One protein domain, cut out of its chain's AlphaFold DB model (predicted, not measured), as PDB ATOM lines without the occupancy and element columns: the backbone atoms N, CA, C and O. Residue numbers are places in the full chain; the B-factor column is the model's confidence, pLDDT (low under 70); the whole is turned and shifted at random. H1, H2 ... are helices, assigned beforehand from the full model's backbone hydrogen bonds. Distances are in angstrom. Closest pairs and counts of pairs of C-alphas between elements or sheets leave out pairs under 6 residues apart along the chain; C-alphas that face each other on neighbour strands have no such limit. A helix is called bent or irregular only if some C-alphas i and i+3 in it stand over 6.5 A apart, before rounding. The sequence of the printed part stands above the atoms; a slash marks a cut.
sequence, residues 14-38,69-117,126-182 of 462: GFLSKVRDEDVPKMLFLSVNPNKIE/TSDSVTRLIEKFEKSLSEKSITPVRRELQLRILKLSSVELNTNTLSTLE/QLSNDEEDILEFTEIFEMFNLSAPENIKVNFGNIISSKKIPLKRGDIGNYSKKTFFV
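What this domain is: This is residues 14 to 38, 69 to 117 and 126 to 182 of the 462 residues of the protein "Caspase 4" of Penaeus vannamei (UniProt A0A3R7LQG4). A helical hairpin, H3 and H4, makes one end of the model; H5 lies in the middle, crossed by H6, and the short H1 packs on both H4 and H5. The tiny H2 sits near the first residues of H3, while two long stretches with no named element, residues 105 to 117 and 163 to 182, leave this body of helices, the first trailing away and the second looping out and folding back towards H5. The printed part has 131 residues with six named helices, H1 to H6 in chain order, and no named strand; its class is all helix. The whole is compact, with a radius of gyration of the C-alphas of 16.0 A, and the C-alphas span 55 by 36 by 28 A along their three main axes, an outline that is only just elongated.

Where its parts are: Start at Gly 14 and go on to C-alpha 23 at (182.144, 114.833, 141.091), where H1, residues 23 to 30, begins. Next comes H2, residues 35 to 38. Beyond the first cut, find C-alpha 69 at (162.580, 109.130, 153.608); from there H3 runs 25.4 A through residues 69 to 85. H3 is irregular, but only just: C-alphas 70 and 73 are 6.8 A apart. H4, residues 90 to 104, and H5, residues 129 to 143, are each 20.8 A long. H6, residues 150 to 162, runs 18.3 A to C-alpha 162 at (152.098, 114.919, 133.178).

How they stand to each other: Look first at H4, the hub, which touches four helices. It forms a helical hairpin with H3, opposite ways at a shallow tilt of 30 degrees; the closest C-alphas, of Lys 79 and Pro 91, are 5.4 A apart. H1 touches H4 at a steep tilt of 61 degrees, closest at Val 24 and Arg 93, 6.1 A between C-alphas. H1 also touches H5, with the C-alphas of Met 27 and Ile 140 closest at 6.3 A. H5 touches H6 at a steep tilt of 63 degrees, opposite ways, with the C-alphas of Leu 135 and Phe 156 closest at 6.1 A. H4 only just touches H5, and only just touches H6, only at their ends, each with 3 pairs of C-alphas within 8 A; the closest are Leu 103 and Ile 134, 6.5 A, and Ser 104 and Asn 151, 5.8 A. H2 only just touches H3, with 3 such pairs, the closest being Lys 36 and Thr 69 at 7.2 A. H1 and H6 are apart. Every O i to N i+4 pair is within hydrogen-bond range in H1, H4, H5 and H6; in H3 11 of 13 are, and H2 is too short for such a pair.

The domain as a whole: The farthest C-alphas, of Lys 87 and Glu 117, are 55.5 A apart. Residues 39 to 68 and 118 to 125 are not printed, with gaps of 11.7 A and 17.5 A between the C-alphas. Of the links printed whole, none is long. Confidence is under 70 at residues 38, 69 to 70, 109 to 117 and 166 to 179.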
ATOM      1  N   GLY A  14     179.459 102.154 130.973       74.75
ATOM      2  CA  GLY A  14     180.078 103.266 130.264       74.75
ATOM      3  C   GLY A  14     179.664 104.659 130.750       74.75
ATOM      4  O   GLY A  14     180.384 105.620 130.484       74.75
ATOM      5  N   PHE A  15     178.548 104.810 131.471       83.06
ATOM      6  CA  PHE A  15     178.163 106.096 132.056       83.06
ATOM      7  C   PHE A  15     179.053 106.436 133.258       83.06
ATOM      8  O   PHE A  15     179.656 107.506 133.328       83.06
ATOM      9  N   LEU A  16     179.184 105.498 134.194       82.88
ATOM     10  CA  LEU A  16     179.884 105.711 135.466       82.88
ATOM     11  C   LEU A  16     181.398 105.861 135.309       82.88
ATOM     12  O   LEU A  16     182.041 106.480 136.159       82.88
ATOM     13  N   SER A  17     181.962 105.315 134.232       87.38
ATOM     14  CA  SER A  17     183.372 105.501 133.882       87.38
ATOM     15  C   SER A  17     183.691 106.934 133.440       87.38
ATOM     16  O   SER A  17     184.845 107.346 133.528       87.38
ATOM     17  N   LYS A  18     182.685 107.715 133.018       91.81
ATOM     18  CA  LYS A  18     182.836 109.134 132.647       91.81
ATOM     19  C   LYS A  18     182.749 110.077 133.850       91.81
ATOM     20  O   LYS A  18     183.153 111.231 133.741       91.81
ATOM     21  N   VAL A  19     182.228 109.608 134.988       93.81
ATOM     22  CA  VAL A  19     182.084 110.421 136.203       93.81
ATOM     23  C   VAL A  19     183.422 110.494 136.931       93.81
ATOM     24  O   VAL A  19     183.944 109.470 137.389       93.81
ATOM     25  N   ARG A  20     183.966 111.709 137.064       95.94
ATOM     26  CA  ARG A  20     185.211 111.957 137.802       95.94
ATOM     27  C   ARG A  20     185.017 111.685 139.290       95.94
ATOM     28  O   ARG A  20     183.940 111.918 139.835       95.94
ATOM     29  N   ASP A  21     186.074 111.224 139.947       94.69
ATOM     30  CA  ASP A  21     186.067 110.895 141.377       94.69
ATOM     31  C   ASP A  21     185.602 112.073 142.245       94.69
ATOM     32  O   ASP A  21     184.788 111.893 143.147       94.69
ATOM     33  N   GLU A  22     186.059 113.286 141.934       94.31
ATOM     34  CA  GLU A  22     185.671 114.514 142.631       94.31
ATOM     35  C   GLU A  22     184.209 114.942 142.422       94.31
ATOM     36  O   GLU A  22     183.677 115.690 143.239       94.31
ATOM     37  N   ASP A  23     183.538 114.468 141.369       96.62
ATOM     38  CA  ASP A  23     182.144 114.833 141.091       96.62
ATOM     39  C   ASP A  23     181.159 113.924 141.836       96.62
ATOM     40  O   ASP A  23     180.066 114.360 142.196       96.62
ATOM     41  N   VAL A  24     181.552 112.681 142.143       97.31
ATOM     42  CA  VAL A  24     180.686 111.684 142.797       97.31
ATOM     43  C   VAL A  24     180.077 112.197 144.116       97.31
ATOM     44  O   VAL A  24     178.851 112.135 144.255       97.31
ATOM     45  N   PRO A  25     180.853 112.734 145.085       97.88
ATOM     46  CA  PRO A  25     180.288 113.227 146.340       97.88
ATOM     47  C   PRO A  25     179.354 114.420 146.123       97.88
ATOM     48  O   PRO A  25     178.337 114.535 146.805       97.88
ATOM     49  N   LYS A  26     179.671 115.280 145.146       97.31
ATOM     50  CA  LYS A  26     178.877 116.468 144.812       97.31
ATOM     51  C   LYS A  26     177.520 116.071 144.257       97.31
ATOM     52  O   LYS A  26     176.510 116.570 144.733       97.31
ATOM     53  N   MET A  27     177.486 115.141 143.303       97.06
ATOM     54  CA  MET A  27     176.241 114.646 142.713       97.06
ATOM     55  C   MET A  27     175.310 114.067 143.782       97.06
ATOM     56  O   MET A  27     174.130 114.405 143.821       97.06
ATOM     57  N   LEU A  28     175.846 113.252 144.696       96.38
ATOM     58  CA  LEU A  28     175.058 112.701 145.799       96.38
ATOM     59  C   LEU A  28     174.553 113.788 146.746       96.38
ATOM     60  O   LEU A  28     173.379 113.778 147.102       96.38
ATOM     61  N   PHE A  29     175.409 114.736 147.126       95.38
ATOM     62  CA  PHE A  29     175.021 115.829 148.010       95.38
ATOM     63  C   PHE A  29     173.951 116.740 147.383       95.38
ATOM     64  O   PHE A  29     173.006 117.131 148.062       95.38
ATOM     65  N   LEU A  30     174.045 117.047 146.087       93.75
ATOM     66  CA  LEU A  30     173.053 117.875 145.395       93.75
ATOM     67  C   LEU A  30     171.658 117.233 145.367       93.75
ATOM     68  O   LEU A  30     170.683 117.977 145.431       93.75
ATOM     69  N   SER A  31     171.577 115.896 145.339       92.44
ATOM     70  CA  SER A  31     170.320 115.118 145.387       92.44
ATOM     71  C   SER A  31     169.682 115.008 146.782       92.44
ATOM     72  O   SER A  31     168.742 114.248 147.000       92.44
ATOM     73  N   VAL A  32     170.242 115.679 147.791       89.94
ATOM     74  CA  VAL A  32     169.694 115.649 149.149       89.94
ATOM     75  C   VAL A  32     168.628 116.726 149.299       89.94
ATOM     76  O   VAL A  32     168.931 117.910 149.200       89.94
ATOM     77  N   ASN A  33     167.398 116.347 149.647       85.94
ATOM     78  CA  ASN A  33     166.375 117.316 150.035       85.94
ATOM     79  C   ASN A  33     166.630 117.818 151.472       85.94
ATOM     80  O   ASN A  33     166.429 117.062 152.430       85.94
ATOM     81  N   PRO A  34     167.014 119.092 151.666       79.19
ATOM     82  CA  PRO A  34     167.379 119.600 152.984       79.19
ATOM     83  C   PRO A  34     166.188 119.743 153.937       79.19
ATOM     84  O   PRO A  34     166.374 119.737 155.152       79.19
ATOM     85  N   ASN A  35     164.961 119.830 153.415       75.75
ATOM     86  CA  ASN A  35     163.762 119.938 154.246       75.75
ATOM     87  C   ASN A  35     163.442 118.612 154.951       75.75
ATOM     88  O   ASN A  35     163.034 118.629 156.106       75.75
ATOM     89  N   LYS A  36     163.731 117.472 154.302       77.56
ATOM     90  CA  LYS A  36     163.499 116.127 154.861       77.56
ATOM     91  C   LYS A  36     164.481 115.764 155.990       77.56
ATOM     92  O   LYS A  36     164.254 114.789 156.699       77.56
ATOM     93  N   ILE A  37     165.563 116.532 156.177       76.12
ATOM     94  CA  ILE A  37     166.578 116.288 157.221       76.12
ATOM     95  C   ILE A  37     166.130 116.819 158.589       76.12
ATOM     96  O   ILE A  37     166.417 116.200 159.611       76.12
ATOM     97  N   GLU A  38     165.431 117.958 158.630       62.31
ATOM     98  CA  GLU A  38     165.068 118.631 159.888       62.31
ATOM     99  C   GLU A  38     163.892 117.956 160.618       62.31
ATOM    100  O   GLU A  38     163.869 117.948 161.851       62.31
ATOM    101  N   THR A  69     161.687 107.968 153.823       43.81
ATOM    102  CA  THR A  69     162.580 109.130 153.608       43.81
ATOM    103  C   THR A  69     163.651 109.270 154.695       43.81
ATOM    104  O   THR A  69     164.695 109.879 154.452       43.81
ATOM    105  N   SER A  70     163.421 108.662 155.865       50.16
ATOM    106  CA  SER A  70     164.365 108.586 156.992       50.16
ATOM    107  C   SER A  70     165.657 107.832 156.646       50.16
ATOM    108  O   SER A  70     166.737 108.135 157.165       50.16
ATOM    109  N   ASP A  71     165.580 106.903 155.692       70.69
ATOM    110  CA  ASP A  71     166.681 106.000 155.365       70.69
ATOM    111  C   ASP A  71     167.719 106.628 154.413       70.69
ATOM    112  O   ASP A  71     168.921 106.420 154.566       70.69
ATOM    113  N   SER A  72     167.309 107.478 153.461       83.94
ATOM    114  CA  SER A  72     168.194 107.861 152.343       83.94
ATOM    115  C   SER A  72     169.354 108.791 152.729       83.94
ATOM    116  O   SER A  72     170.474 108.617 152.235       83.94
ATOM    117  N   VAL A  73     169.116 109.771 153.608       87.25
ATOM    118  CA  VAL A  73     170.165 110.682 154.102       87.25
ATOM    119  C   VAL A  73     171.041 109.982 155.134       87.25
ATOM    120  O   VAL A  73     172.259 110.134 155.085       87.25
ATOM    121  N   THR A  74     170.441 109.191 156.031       88.81
ATOM    122  CA  THR A  74     171.171 108.379 157.020       88.81
ATOM    123  C   THR A  74     172.163 107.463 156.312       88.81
ATOM    124  O   THR A  74     173.367 107.551 156.542       88.81
ATOM    125  N   ARG A  75     171.671 106.695 155.338       91.94
ATOM    126  CA  ARG A  75     172.483 105.831 154.489       91.94
ATOM    127  C   ARG A  75     173.587 106.598 153.769       91.94
ATOM    128  O   ARG A  75     174.706 106.101 153.683       91.94
ATOM    129  N   LEU A  76     173.314 107.797 153.247       93.81
ATOM    130  CA  LEU A  76     174.342 108.606 152.586       93.81
ATOM    131  C   LEU A  76     175.442 109.058 153.561       93.81
ATOM    132  O   LEU A  76     176.620 108.962 153.218       93.81
ATOM    133  N   ILE A  77     175.076 109.500 154.769       92.88
ATOM    134  CA  ILE A  77     176.034 109.854 155.828       92.88
ATOM    135  C   ILE A  77     176.919 108.648 156.159       92.88
ATOM    136  O   ILE A  77     178.138 108.794 156.165       92.88
ATOM    137  N   GLU A  78     176.346 107.450 156.312       93.50
ATOM    138  CA  GLU A  78     177.113 106.215 156.537       93.50
ATOM    139  C   GLU A  78     178.083 105.911 155.386       93.50
ATOM    140  O   GLU A  78     179.197 105.433 155.605       93.50
ATOM    141  N   LYS A  79     177.697 106.171 154.127       96.69
ATOM    142  CA  LYS A  79     178.613 105.983 152.988       96.69
ATOM    143  C   LYS A  79     179.739 107.006 152.990       96.69
ATOM    144  O   LYS A  79     180.862 106.645 152.627       96.69
ATOM    145  N   PHE A  80     179.472 108.246 153.394       96.12
ATOM    146  CA  PHE A  80     180.526 109.237 153.582       96.12
ATOM    147  C   PHE A  80     181.468 108.846 154.723       96.12
ATOM    148  O   PHE A  80     182.678 108.834 154.521       96.12
ATOM    149  N   GLU A  81     180.933 108.427 155.865       94.69
ATOM    150  CA  GLU A  81     181.703 107.937 157.012       94.69
ATOM    151  C   GLU A  81     182.601 106.754 156.628       94.69
ATOM    152  O   GLU A  81     183.818 106.783 156.820       94.69
ATOM    153  N   LYS A  82     182.023 105.749 155.960       95.94
ATOM    154  CA  LYS A  82     182.761 104.594 155.445       95.94
ATOM    155  C   LYS A  82     183.865 105.007 154.473       95.94
ATOM    156  O   LYS A  82     184.958 104.457 154.527       95.94
ATOM    157  N   SER A  83     183.606 105.996 153.617       97.19
ATOM    158  CA  SER A  83     184.603 106.516 152.672       97.19
ATOM    159  C   SER A  83     185.782 107.189 153.382       97.19
ATOM    160  O   SER A  83     186.929 107.019 152.968       97.19
ATOM    161  N   LEU A  84     185.523 107.917 154.474       96.44
ATOM    162  CA  LEU A  84     186.564 108.526 155.309       96.44
ATOM    163  C   LEU A  84     187.392 107.463 156.037       96.44
ATOM    164  O   LEU A  84     188.621 107.516 155.990       96.44
ATOM    165  N   SER A  85     186.734 106.468 156.633       95.44
ATOM    166  CA  SER A  85     187.387 105.351 157.329       95.44
ATOM    167  C   SER A  85     188.257 104.499 156.401       95.44
ATOM    168  O   SER A  85     189.398 104.178 156.728       95.44
ATOM    169  N   GLU A  86     187.751 104.175 155.210       96.69
ATOM    170  CA  GLU A  86     188.477 103.404 154.193       96.69
ATOM    171  C   GLU A  86     189.481 104.250 153.398       96.69
ATOM    172  O   GLU A  86     190.217 103.709 152.571       96.69
ATOM    173  N   LYS A  87     189.510 105.575 153.614       97.44
ATOM    174  CA  LYS A  87     190.311 106.541 152.841       97.44
ATOM    175  C   LYS A  87     190.112 106.357 151.332       97.44
ATOM    176  O   LYS A  87     191.060 106.369 150.550       97.44
ATOM    177  N   SER A  88     188.864 106.137 150.926       97.25
ATOM    178  CA  SER A  88     188.489 105.737 149.571       97.25
ATOM    179  C   SER A  88     187.119 106.288 149.223       97.25
ATOM    180  O   SER A  88     186.203 106.224 150.030       97.25
ATOM    181  N   ILE A  89     186.933 106.760 147.992       97.19
ATOM    182  CA  ILE A  89     185.613 107.196 147.511       97.19
ATOM    183  C   ILE A  89     184.742 106.029 147.004       97.19
ATOM    184  O   ILE A  89     183.632 106.232 146.515       97.19
ATOM    185  N   THR A  90     185.229 104.788 147.082       97.38
ATOM    186  CA  THR A  90     184.501 103.606 146.592       97.38
ATOM    187  C   THR A  90     183.098 103.459 147.204       97.38
ATOM    188  O   THR A  90     182.168 103.175 146.441       97.38
ATOM    189  N   PRO A  91     182.875 103.662 148.519       98.00
ATOM    190  CA  PRO A  91     181.541 103.525 149.107       98.00
ATOM    191  C   PRO A  91     180.518 104.507 148.527       98.00
ATOM    192  O   PRO A  91     179.415 104.092 148.176       98.00
ATOM    193  N   VAL A  92     180.889 105.781 148.360       97.44
ATOM    194  CA  VAL A  92     180.008 106.787 147.740       97.44
ATOM    195  C   VAL A  92     179.835 106.558 146.247       97.44
ATOM    196  O   VAL A  92     178.737 106.718 145.725       97.44
ATOM    197  N   ARG A  93     180.876 106.090 145.550       96.62
ATOM    198  CA  ARG A  93     180.761 105.706 144.140       96.62
ATOM    199  C   ARG A  93     179.730 104.597 143.979       96.62
ATOM    200  O   ARG A  93     178.827 104.749 143.167       96.62
ATOM    201  N   ARG A  94     179.788 103.540 144.793       95.81
ATOM    202  CA  ARG A  94     178.781 102.462 144.792       95.81
ATOM    203  C   ARG A  94     177.372 102.973 145.101       95.81
ATOM    204  O   ARG A  94     176.422 102.532 144.469       95.81
ATOM    205  N   GLU A  95     177.227 103.914 146.028       96.38
ATOM    206  CA  GLU A  95     175.922 104.512 146.335       96.38
ATOM    207  C   GLU A  95     175.340 105.284 145.148       96.38
ATOM    208  O   GLU A  95     174.176 105.086 144.806       96.38
ATOM    209  N   LEU A  96     176.155 106.089 144.460       95.69
ATOM    210  CA  LEU A  96     175.736 106.769 143.233       95.69
ATOM    211  C   LEU A  96     175.306 105.764 142.158       95.69
ATOM    212  O   LEU A  96     174.273 105.954 141.522       95.69
ATOM    213  N   GLN A  97     176.055 104.668 141.990       94.38
ATOM    214  CA  GLN A  97     175.698 103.595 141.055       94.38
ATOM    215  C   GLN A  97     174.328 102.996 141.381       94.38
ATOM    216  O   GLN A  97     173.492 102.863 140.491       94.38
ATOM    217  N   LEU A  98     174.085 102.677 142.653       93.56
ATOM    218  CA  LEU A  98     172.817 102.110 143.109       93.56
ATOM    219  C   LEU A  98     171.647 103.074 142.893       93.56
ATOM    220  O   LEU A  98     170.593 102.639 142.437       93.56
ATOM    221  N   ARG A  99     171.829 104.375 143.156       93.25
ATOM    222  CA  ARG A  99     170.790 105.380 142.888       93.25
ATOM    223  C   ARG A  99     170.473 105.481 141.401       93.25
ATOM    224  O   ARG A  99     169.308 105.429 141.029       93.25
ATOM    225  N   ILE A 100     171.487 105.538 140.540       93.06
ATOM    226  CA  ILE A 100     171.283 105.604 139.086       93.06
ATOM    227  C   ILE A 100     170.583 104.342 138.567       93.06
ATOM    228  O   ILE A 100     169.685 104.452 137.734       93.06
ATOM    229  N   LEU A 101     170.954 103.162 139.074       91.62
ATOM    230  CA  LEU A 101     170.288 101.896 138.755       91.62
ATOM    231  C   LEU A 101     168.820 101.903 139.193       91.62
ATOM    232  O   LEU A 101     167.957 101.535 138.402       91.62
ATOM    233  N   LYS A 102     168.528 102.382 140.410       92.62
ATOM    234  CA  LYS A 102     167.156 102.519 140.914       92.62
ATOM    235  C   LYS A 102     166.330 103.428 140.000       92.62
ATOM    236  O   LYS A 102     165.290 103.001 139.512       92.62
ATOM    237  N   LEU A 103     166.822 104.635 139.705       91.56
ATOM    238  CA  LEU A 103     166.135 105.602 138.833       91.56
ATOM    239  C   LEU A 103     165.940 105.067 137.417       91.56
ATOM    240  O   LEU A 103     164.934 105.339 136.767       91.56
ATOM    241  N   SER A 104     166.896 104.266 136.961       89.50
ATOM    242  CA  SER A 104     166.844 103.596 135.671       89.50
ATOM    243  C   SER A 104     165.746 102.535 135.574       89.50
ATOM    244  O   SER A 104     165.273 102.255 134.473       89.50
ATOM    245  N   SER A 105     165.359 101.944 136.703       88.94
ATOM    246  CA  SER A 105     164.309 100.924 136.792       88.94
ATOM    247  C   SER A 105     162.921 101.480 137.116       88.94
ATOM    248  O   SER A 105     161.978 100.706 137.228       88.94
ATOM    249  N   VAL A 106     162.780 102.799 137.293       89.12
ATOM    250  CA  VAL A 106     161.479 103.412 137.592       89.12
ATOM    251  C   VAL A 106     160.578 103.299 136.366       89.12
ATOM    252  O   VAL A 106     160.829 103.923 135.334       89.12
ATOM    253  N   GLU A 107     159.503 102.529 136.495       85.19
ATOM    254  CA  GLU A 107     158.426 102.463 135.512       85.19
ATOM    255  C   GLU A 107     157.351 103.487 135.883       85.19
ATOM    256  O   GLU A 107     156.604 103.319 136.848       85.19
ATOM    257  N   LEU A 108     157.278 104.585 135.130       79.88
ATOM    258  CA  LEU A 108     156.200 105.554 135.296       79.88
ATOM    259  C   LEU A 108     154.937 105.041 134.605       79.88
ATOM    260  O   LEU A 108     154.973 104.600 133.459       79.88
ATOM    261  N   ASN A 109     153.801 105.147 135.287       66.50
ATOM    262  CA  ASN A 109     152.513 104.717 134.757       66.50
ATOM    263  C   ASN A 109     152.026 105.734 133.699       66.50
ATOM    264  O   ASN A 109     151.296 106.678 134.000       66.50
ATOM    265  N   THR A 110     152.471 105.586 132.446       57.84
ATOM    266  CA  THR A 110     152.268 106.558 131.349       57.84
ATOM    267  C   THR A 110     150.829 106.659 130.832       57.84
ATOM    268  O   THR A 110     150.551 107.467 129.949       57.84
ATOM    269  N   ASN A 111     149.892 105.872 131.369       52.88
ATOM    270  CA  ASN A 111     148.506 105.814 130.887       52.88
ATOM    271  C   ASN A 111     147.661 107.057 131.219       52.88
ATOM    272  O   ASN A 111     146.504 107.138 130.816       52.88
ATOM    273  N   THR A 112     148.222 108.046 131.913       49.12
ATOM    274  CA  THR A 112     147.566 109.330 132.197       49.12
ATOM    275  C   THR A 112     148.268 110.469 131.459       49.12
ATOM    276  O   THR A 112     148.851 111.378 132.047       49.12
ATOM    277  N   LEU A 113     148.214 110.435 130.125       45.75
ATOM    278  CA  LEU A 113     148.507 111.615 129.314       45.75
ATOM    279  C   LEU A 113     147.518 112.723 129.699       45.75
ATOM    280  O   LEU A 113     146.310 112.604 129.512       45.75
ATOM    281  N   SER A 114     148.050 113.794 130.282       43.84
ATOM    282  CA  SER A 114     147.290 114.958 130.720       43.84
ATOM    283  C   SER A 114     146.528 115.593 129.548       43.84
ATOM    284  O   SER A 114     147.137 116.231 128.689       43.84
ATOM    285  N   THR A 115     145.198 115.503 129.543       45.12
ATOM    286  CA  THR A 115     144.351 116.330 128.672       45.12
ATOM    287  C   THR A 115     144.366 117.791 129.135       45.12
ATOM    288  O   THR A 115     144.680 118.099 130.286       45.12
ATOM    289  N   LEU A 116     144.024 118.725 128.242       39.69
ATOM    290  CA  LEU A 116     143.994 120.161 128.554       39.69
ATOM    291  C   LEU A 116     143.048 120.492 129.732       39.69
ATOM    292  O   LEU A 116     143.244 121.486 130.427       39.69
ATOM    293  N   GLU A 117     142.053 119.637 129.969       37.31
ATOM    294  CA  GLU A 117     141.042 119.748 131.026       37.31
ATOM    295  C   GLU A 117     141.570 119.313 132.404       37.31
ATOM    296  O   GLU A 117     141.170 119.883 133.416       37.31
ATOM    297  N   GLN A 126     151.035 116.273 143.116       75.62
ATOM    298  CA  GLN A 126     152.152 115.864 143.983       75.62
ATOM    299  C   GLN A 126     153.199 115.065 143.197       75.62
ATOM    300  O   GLN A 126     152.849 114.271 142.320       75.62
ATOM    301  N   LEU A 127     154.476 115.283 143.519       80.56
ATOM    302  CA  LEU A 127     155.594 114.503 142.993       80.56
ATOM    303  C   LEU A 127     155.900 113.350 143.949       80.56
ATOM    304  O   LEU A 127     156.016 113.572 145.155       80.56
ATOM    305  N   SER A 128     156.044 112.136 143.422       86.94
ATOM    306  CA  SER A 128     156.602 111.023 144.197       86.94
ATOM    307  C   SER A 128     158.100 111.240 144.447       86.94
ATOM    308  O   SER A 128     158.751 111.983 143.716       86.94
ATOM    309  N   ASN A 129     158.680 110.565 145.446       84.75
ATOM    310  CA  ASN A 129     160.126 110.652 145.706       84.75
ATOM    311  C   ASN A 129     160.962 110.276 144.469       84.75
ATOM    312  O   ASN A 129     161.950 110.939 144.181       84.75
ATOM    313  N   ASP A 130     160.546 109.258 143.714       89.81
ATOM    314  CA  ASP A 130     161.264 108.839 142.509       89.81
ATOM    315  C   ASP A 130     161.119 109.868 141.373       89.81
ATOM    316  O   ASP A 130     162.071 110.110 140.636       89.81
ATOM    317  N   GLU A 131     159.955 110.517 141.245       90.25
ATOM    318  CA  GLU A 131     159.772 111.620 140.294       90.25
ATOM    319  C   GLU A 131     160.651 112.826 140.665       90.25
ATOM    320  O   GLU A 131     161.272 113.424 139.784       90.25
ATOM    321  N   GLU A 132     160.736 113.169 141.955       88.19
ATOM    322  CA  GLU A 132     161.646 114.203 142.464       88.19
ATOM    323  C   GLU A 132     163.103 113.866 142.136       88.19
ATOM    324  O   GLU A 132     163.793 114.687 141.527       88.19
ATOM    325  N   ASP A 133     163.544 112.648 142.457       90.88
ATOM    326  CA  ASP A 133     164.909 112.197 142.202       90.88
ATOM    327  C   ASP A 133     165.236 112.222 140.698       90.88
ATOM    328  O   ASP A 133     166.331 112.632 140.316       90.88
ATOM    329  N   ILE A 134     164.303 111.839 139.815       93.06
ATOM    330  CA  ILE A 134     164.504 111.905 138.355       93.06
ATOM    331  C   ILE A 134     164.699 113.354 137.891       93.06
ATOM    332  O   ILE A 134     165.596 113.621 137.081       93.06
ATOM    333  N   LEU A 135     163.884 114.291 138.384       91.19
ATOM    334  CA  LEU A 135     164.011 115.715 138.057       91.19
ATOM    335  C   LEU A 135     165.360 116.273 138.531       91.19
ATOM    336  O   LEU A 135     166.062 116.929 137.757       91.19
ATOM    337  N   GLU A 136     165.741 115.973 139.774       91.31
ATOM    338  CA  GLU A 136     166.993 116.420 140.387       91.31
ATOM    339  C   GLU A 136     168.214 115.827 139.677       91.31
ATOM    340  O   GLU A 136     169.094 116.571 139.246       91.31
ATOM    341  N   PHE A 137     168.264 114.507 139.477       93.31
ATOM    342  CA  PHE A 137     169.399 113.856 138.819       93.31
ATOM    343  C   PHE A 137     169.554 114.267 137.361       93.31
ATOM    344  O   PHE A 137     170.685 114.372 136.890       93.31
ATOM    345  N   THR A 138     168.459 114.552 136.652       92.31
ATOM    346  CA  THR A 138     168.546 115.075 135.283       92.31
ATOM    347  C   THR A 138     169.279 116.418 135.255       92.31
ATOM    348  O   THR A 138     170.200 116.581 134.456       92.31
ATOM    349  N   GLU A 139     168.949 117.346 136.159       90.38
ATOM    350  CA  GLU A 139     169.698 118.603 136.291       90.38
ATOM    351  C   GLU A 139     171.139 118.367 136.743       90.38
ATOM    352  O   GLU A 139     172.056 118.975 136.198       90.38
ATOM    353  N   ILE A 140     171.364 117.489 137.724       93.19
ATOM    354  CA  ILE A 140     172.714 117.184 138.208       93.19
ATOM    355  C   ILE A 140     173.576 116.690 137.039       93.19
ATOM    356  O   ILE A 140     174.686 117.181 136.853       93.19
ATOM    357  N   PHE A 141     173.077 115.784 136.198       92.81
ATOM    358  CA  PHE A 141     173.817 115.344 135.015       92.81
ATOM    359  C   PHE A 141     174.152 116.509 134.078       92.81
ATOM    360  O   PHE A 141     175.307 116.638 133.669       92.81
ATOM    361  N   GLU A 142     173.197 117.401 133.804       90.25
ATOM    362  CA  GLU A 142     173.442 118.609 133.007       90.25
ATOM    363  C   GLU A 142     174.515 119.515 133.644       90.25
ATOM    364  O   GLU A 142     175.426 119.962 132.946       90.25
ATOM    365  N   MET A 143     174.470 119.735 134.964       90.00
ATOM    366  CA  MET A 143     175.445 120.551 135.705       90.00
ATOM    367  C   MET A 143     176.882 120.026 135.579       90.00
ATOM    368  O   MET A 143     177.822 120.821 135.566       90.00
ATOM    369  N   PHE A 144     177.054 118.708 135.469       91.88
ATOM    370  CA  PHE A 144     178.356 118.054 135.310       91.88
ATOM    371  C   PHE A 144     178.712 117.740 133.846       91.88
ATOM    372  O   PHE A 144     179.705 117.059 133.595       91.88
ATOM    373  N   ASN A 145     177.952 118.251 132.869       91.94
ATOM    374  CA  ASN A 145     178.118 117.956 131.437       91.94
ATOM    375  C   ASN A 145     178.079 116.449 131.116       91.94
ATOM    376  O   ASN A 145     178.786 115.959 130.232       91.94
ATOM    377  N   LEU A 146     177.249 115.704 131.842       91.00
ATOM    378  CA  LEU A 146     177.022 114.277 131.658       91.00
ATOM    379  C   LEU A 146     175.706 114.058 130.904       91.00
ATOM    380  O   LEU A 146     174.693 114.695 131.182       91.00
ATOM    381  N   SER A 147     175.692 113.120 129.956       89.94
ATOM    382  CA  SER A 147     174.435 112.704 129.327       89.94
ATOM    383  C   SER A 147     173.697 111.751 130.254       89.94
ATOM    384  O   SER A 147     174.170 110.638 130.465       89.94
ATOM    385  N   ALA A 148     172.516 112.148 130.724       89.00
ATOM    386  CA  ALA A 148     171.631 111.262 131.472       89.00
ATOM    387  C   ALA A 148     171.357 109.940 130.708       89.00
ATOM    388  O   ALA A 148     171.253 109.965 129.472       89.00
ATOM    389  N   PRO A 149     171.223 108.802 131.415       91.50
ATOM    390  CA  PRO A 149     170.695 107.559 130.853       91.50
ATOM    391  C   PRO A 149     169.340 107.761 130.152       91.50
ATOM    392  O   PRO A 149     168.539 108.603 130.563       91.50
ATOM    393  N   GLU A 150     169.083 107.014 129.075       89.69
ATOM    394  CA  GLU A 150     167.949 107.286 128.174       89.69
ATOM    395  C   GLU A 150     166.582 107.093 128.841       89.69
ATOM    396  O   GLU A 150     165.689 107.922 128.707       89.69
ATOM    397  N   ASN A 151     166.446 106.050 129.649       89.81
ATOM    398  CA  ASN A 151     165.301 105.822 130.527       89.81
ATOM    399  C   ASN A 151     165.027 106.995 131.484       89.81
ATOM    400  O   ASN A 151     163.882 107.423 131.603       89.81
ATOM    401  N   ILE A 152     166.061 107.568 132.110       91.88
ATOM    402  CA  ILE A 152     165.911 108.748 132.974       91.88
ATOM    403  C   ILE A 152     165.427 109.947 132.147       91.88
ATOM    404  O   ILE A 152     164.523 110.654 132.584       91.88
ATOM    405  N   LYS A 153     165.946 110.151 130.926       90.38
ATOM    406  CA  LYS A 153     165.478 111.226 130.026       90.38
ATOM    407  C   LYS A 153     164.020 111.056 129.598       90.38
ATOM    408  O   LYS A 153     163.278 112.038 129.583       90.38
ATOM    409  N   VAL A 154     163.615 109.836 129.240       89.62
ATOM    410  CA  VAL A 154     162.229 109.518 128.864       89.62
ATOM    411  C   VAL A 154     161.304 109.787 130.046       89.62
ATOM    412  O   VAL A 154     160.323 110.518 129.908       89.62
ATOM    413  N   ASN A 155     161.662 109.285 131.228       91.62
ATOM    414  CA  ASN A 155     160.890 109.504 132.443       91.62
ATOM    415  C   ASN A 155     160.810 110.985 132.817       91.62
ATOM    416  O   ASN A 155     159.729 111.479 133.126       91.62
ATOM    417  N   PHE A 156     161.914 111.723 132.706       91.56
ATOM    418  CA  PHE A 156     161.927 113.171 132.877       91.56
ATOM    419  C   PHE A 156     160.914 113.853 131.946       91.56
ATOM    420  O   PHE A 156     160.083 114.636 132.403       91.56
ATOM    421  N   GLY A 157     160.920 113.523 130.648       87.50
ATOM    422  CA  GLY A 157     159.956 114.062 129.683       87.50
ATOM    423  C   GLY A 157     158.499 113.761 130.053       87.50
ATOM    424  O   GLY A 157     157.640 114.644 129.949       87.50
ATOM    425  N   ASN A 158     158.238 112.548 130.547       87.50
ATOM    426  CA  ASN A 158     156.919 112.126 131.010       87.50
ATOM    427  C   ASN A 158     156.465 112.931 132.234       87.50
ATOM    428  O   ASN A 158     155.352 113.452 132.216       87.50
ATOM    429  N   ILE A 159     157.326 113.099 133.245       87.06
ATOM    430  CA  ILE A 159     157.023 113.851 134.478       87.06
ATOM    431  C   ILE A 159     156.728 115.312 134.159       87.06
ATOM    432  O   ILE A 159     155.719 115.857 134.603       87.06
ATOM    433  N   ILE A 160     157.585 115.956 133.364       84.31
ATOM    434  CA  ILE A 160     157.388 117.355 132.975       84.31
ATOM    435  C   ILE A 160     156.023 117.543 132.301       84.31
ATOM    436  O   ILE A 160     155.310 118.502 132.608       84.31
ATOM    437  N   SER A 161     155.658 116.619 131.410       81.25
ATOM    438  CA  SER A 161     154.412 116.680 130.643       81.25
ATOM    439  C   SER A 161     153.182 116.377 131.504       81.25
ATOM    440  O   SER A 161     152.193 117.104 131.426       81.25
ATOM    441  N   SER A 162     153.232 115.340 132.345       80.38
ATOM    442  CA  SER A 162     152.098 114.919 133.178       80.38
ATOM    443  C   SER A 162     151.841 115.882 134.342       80.38
ATOM    444  O   SER A 162     150.691 116.237 134.596       80.38
ATOM    445  N   LYS A 163     152.903 116.371 134.996       78.62
ATOM    446  CA  LYS A 163     152.845 117.264 136.171       78.62
ATOM    447  C   LYS A 163     152.856 118.754 135.815       78.62
ATOM    448  O   LYS A 163     152.860 119.605 136.704       78.62
ATOM    449  N   LYS A 164     152.874 119.088 134.517       74.81
ATOM    450  CA  LYS A 164     152.853 120.469 133.984       74.81
ATOM    451  C   LYS A 164     153.915 121.344 134.627       74.81
ATOM    452  O   LYS A 164     153.659 122.486 135.020       74.81
ATOM    453  N   ILE A 165     155.108 120.787 134.773       75.19
ATOM    454  CA  ILE A 165     156.225 121.526 135.334       75.19
ATOM    455  C   ILE A 165     156.690 122.510 134.258       75.19
ATOM    456  O   ILE A 165     157.071 122.084 133.164       75.19
ATOM    457  N   PRO A 166     156.645 123.825 134.519       66.69
ATOM    458  CA  PRO A 166     157.067 124.800 133.530       66.69
ATOM    459  C   PRO A 166     158.568 124.641 133.267       66.69
ATOM    460  O   PRO A 166     159.388 124.815 134.164       66.69
ATOM    461  N   LEU A 167     158.941 124.332 132.022       68.56
ATOM    462  CA  LEU A 167     160.323 124.433 131.557       68.56
ATOM    463  C   LEU A 167     160.489 125.742 130.792       68.56
ATOM    464  O   LEU A 167     159.864 125.936 129.745       68.56
ATOM    465  N   LYS A 168     161.383 126.623 131.249       59.72
ATOM    466  CA  LYS A 168     161.839 127.721 130.394       59.72
ATOM    467  C   LYS A 168     162.721 127.149 129.293       59.72
ATOM    468  O   LYS A 168     163.833 126.686 129.548       59.72
ATOM    469  N   ARG A 169     162.245 127.201 128.046       50.28
ATOM    470  CA  ARG A 169     163.151 127.136 126.893       50.28
ATOM    471  C   ARG A 169     164.084 128.334 127.027       50.28
ATOM    472  O   ARG A 169     163.598 129.451 127.161       50.28
ATOM    473  N   GLY A 170     165.393 128.086 127.073       49.62
ATOM    474  CA  GLY A 170     166.375 129.164 127.147       49.62
ATOM    475  C   GLY A 170     166.103 130.188 126.047       49.62
ATOM    476  O   GLY A 170     165.859 129.804 124.901       49.62
ATOM    477  N   ASP A 171     166.098 131.467 126.414       35.47
ATOM    478  CA  ASP A 171     165.972 132.568 125.467       35.47
ATOM    479  C   ASP A 171     167.113 132.468 124.441       35.47
ATOM    480  O   ASP A 171     168.274 132.643 124.788       35.47
ATOM    481  N   ILE A 172     166.748 132.149 123.195       36.12
ATOM    482  CA  ILE A 172     167.469 132.427 121.944       36.12
ATOM    483  C   ILE A 172     168.946 131.973 121.907       36.12
ATOM    484  O   ILE A 172     169.852 132.684 122.320       36.12
ATOM    485  N   GLY A 173     169.183 130.836 121.241       38.50
ATOM    486  CA  GLY A 173     170.478 130.496 120.637       38.50
ATOM    487  C   GLY A 173     171.491 129.832 121.575       38.50
ATOM    488  O   GLY A 173     172.210 130.495 122.305       38.50
ATOM    489  N   ASN A 174     171.612 128.509 121.442       36.16
ATOM    490  CA  ASN A 174     172.623 127.624 122.037       36.16
ATOM    491  C   ASN A 174     172.520 127.288 123.543       36.16
ATOM    492  O   ASN A 174     172.899 128.039 124.432       36.16
ATOM    493  N   TYR A 175     172.068 126.047 123.768       40.31
ATOM    494  CA  TYR A 175     172.469 125.085 124.804       40.31
ATOM    495  C   TYR A 175     172.774 125.606 126.220       40.31
ATOM    496  O   TYR A 175     173.916 125.684 126.649       40.31
ATOM    497  N   SER A 176     171.719 125.773 127.012       43.03
ATOM    498  CA  SER A 176     171.560 125.016 128.265       43.03
ATOM    499  C   SER A 176     170.090 125.125 128.660       43.03
ATOM    500  O   SER A 176     169.610 126.238 128.899       43.03
ATOM    501  N   LYS A 177     169.351 124.012 128.710       52.62
ATOM    502  CA  LYS A 177     168.092 123.986 129.460       52.62
ATOM    503  C   LYS A 177     168.499 124.290 130.901       52.62
ATOM    504  O   LYS A 177     169.175 123.484 131.517       52.62
ATOM    505  N   LYS A 178     168.240 125.500 131.398       54.56
ATOM    506  CA  LYS A 178     168.535 125.816 132.800       54.56
ATOM    507  C   LYS A 178     167.409 125.211 133.617       54.56
ATOM    508  O   LYS A 178     166.346 125.805 133.758       54.56
ATOM    509  N   THR A 179     167.629 123.976 134.029       61.84
ATOM    510  CA  THR A 179     166.818 123.273 135.010       61.84
ATOM    511  C   THR A 179     167.021 123.930 136.387       61.84
ATOM    512  O   THR A 179     167.992 124.660 136.614       61.84
ATOM    513  N   PHE A 180     166.013 123.825 137.254       73.81
ATOM    514  CA  PHE A 180     165.955 124.500 138.560       73.81
ATOM    515  C   PHE A 180     165.507 123.545 139.680       73.81
ATOM    516  O   PHE A 180     165.138 123.976 140.762       73.81
ATOM    517  N   PHE A 181     165.557 122.243 139.416       83.50
ATOM    518  CA  PHE A 181     165.184 121.142 140.290       83.50
ATOM    519  C   PHE A 181     166.133 120.922 141.476       83.50
ATOM    520  O   PHE A 181     165.701 120.443 142.517       83.50
ATOM    521  N   VAL A 182     167.399 121.326 141.376       85.94
ATOM    522  CA  VAL A 182     168.369 121.209 142.473       85.94
ATOM    523  C   VAL A 182     168.300 122.423 143.403       85.94
ATOM    524  O   VAL A 182     168.451 123.569 142.961       85.94
TER     525      VAL A 182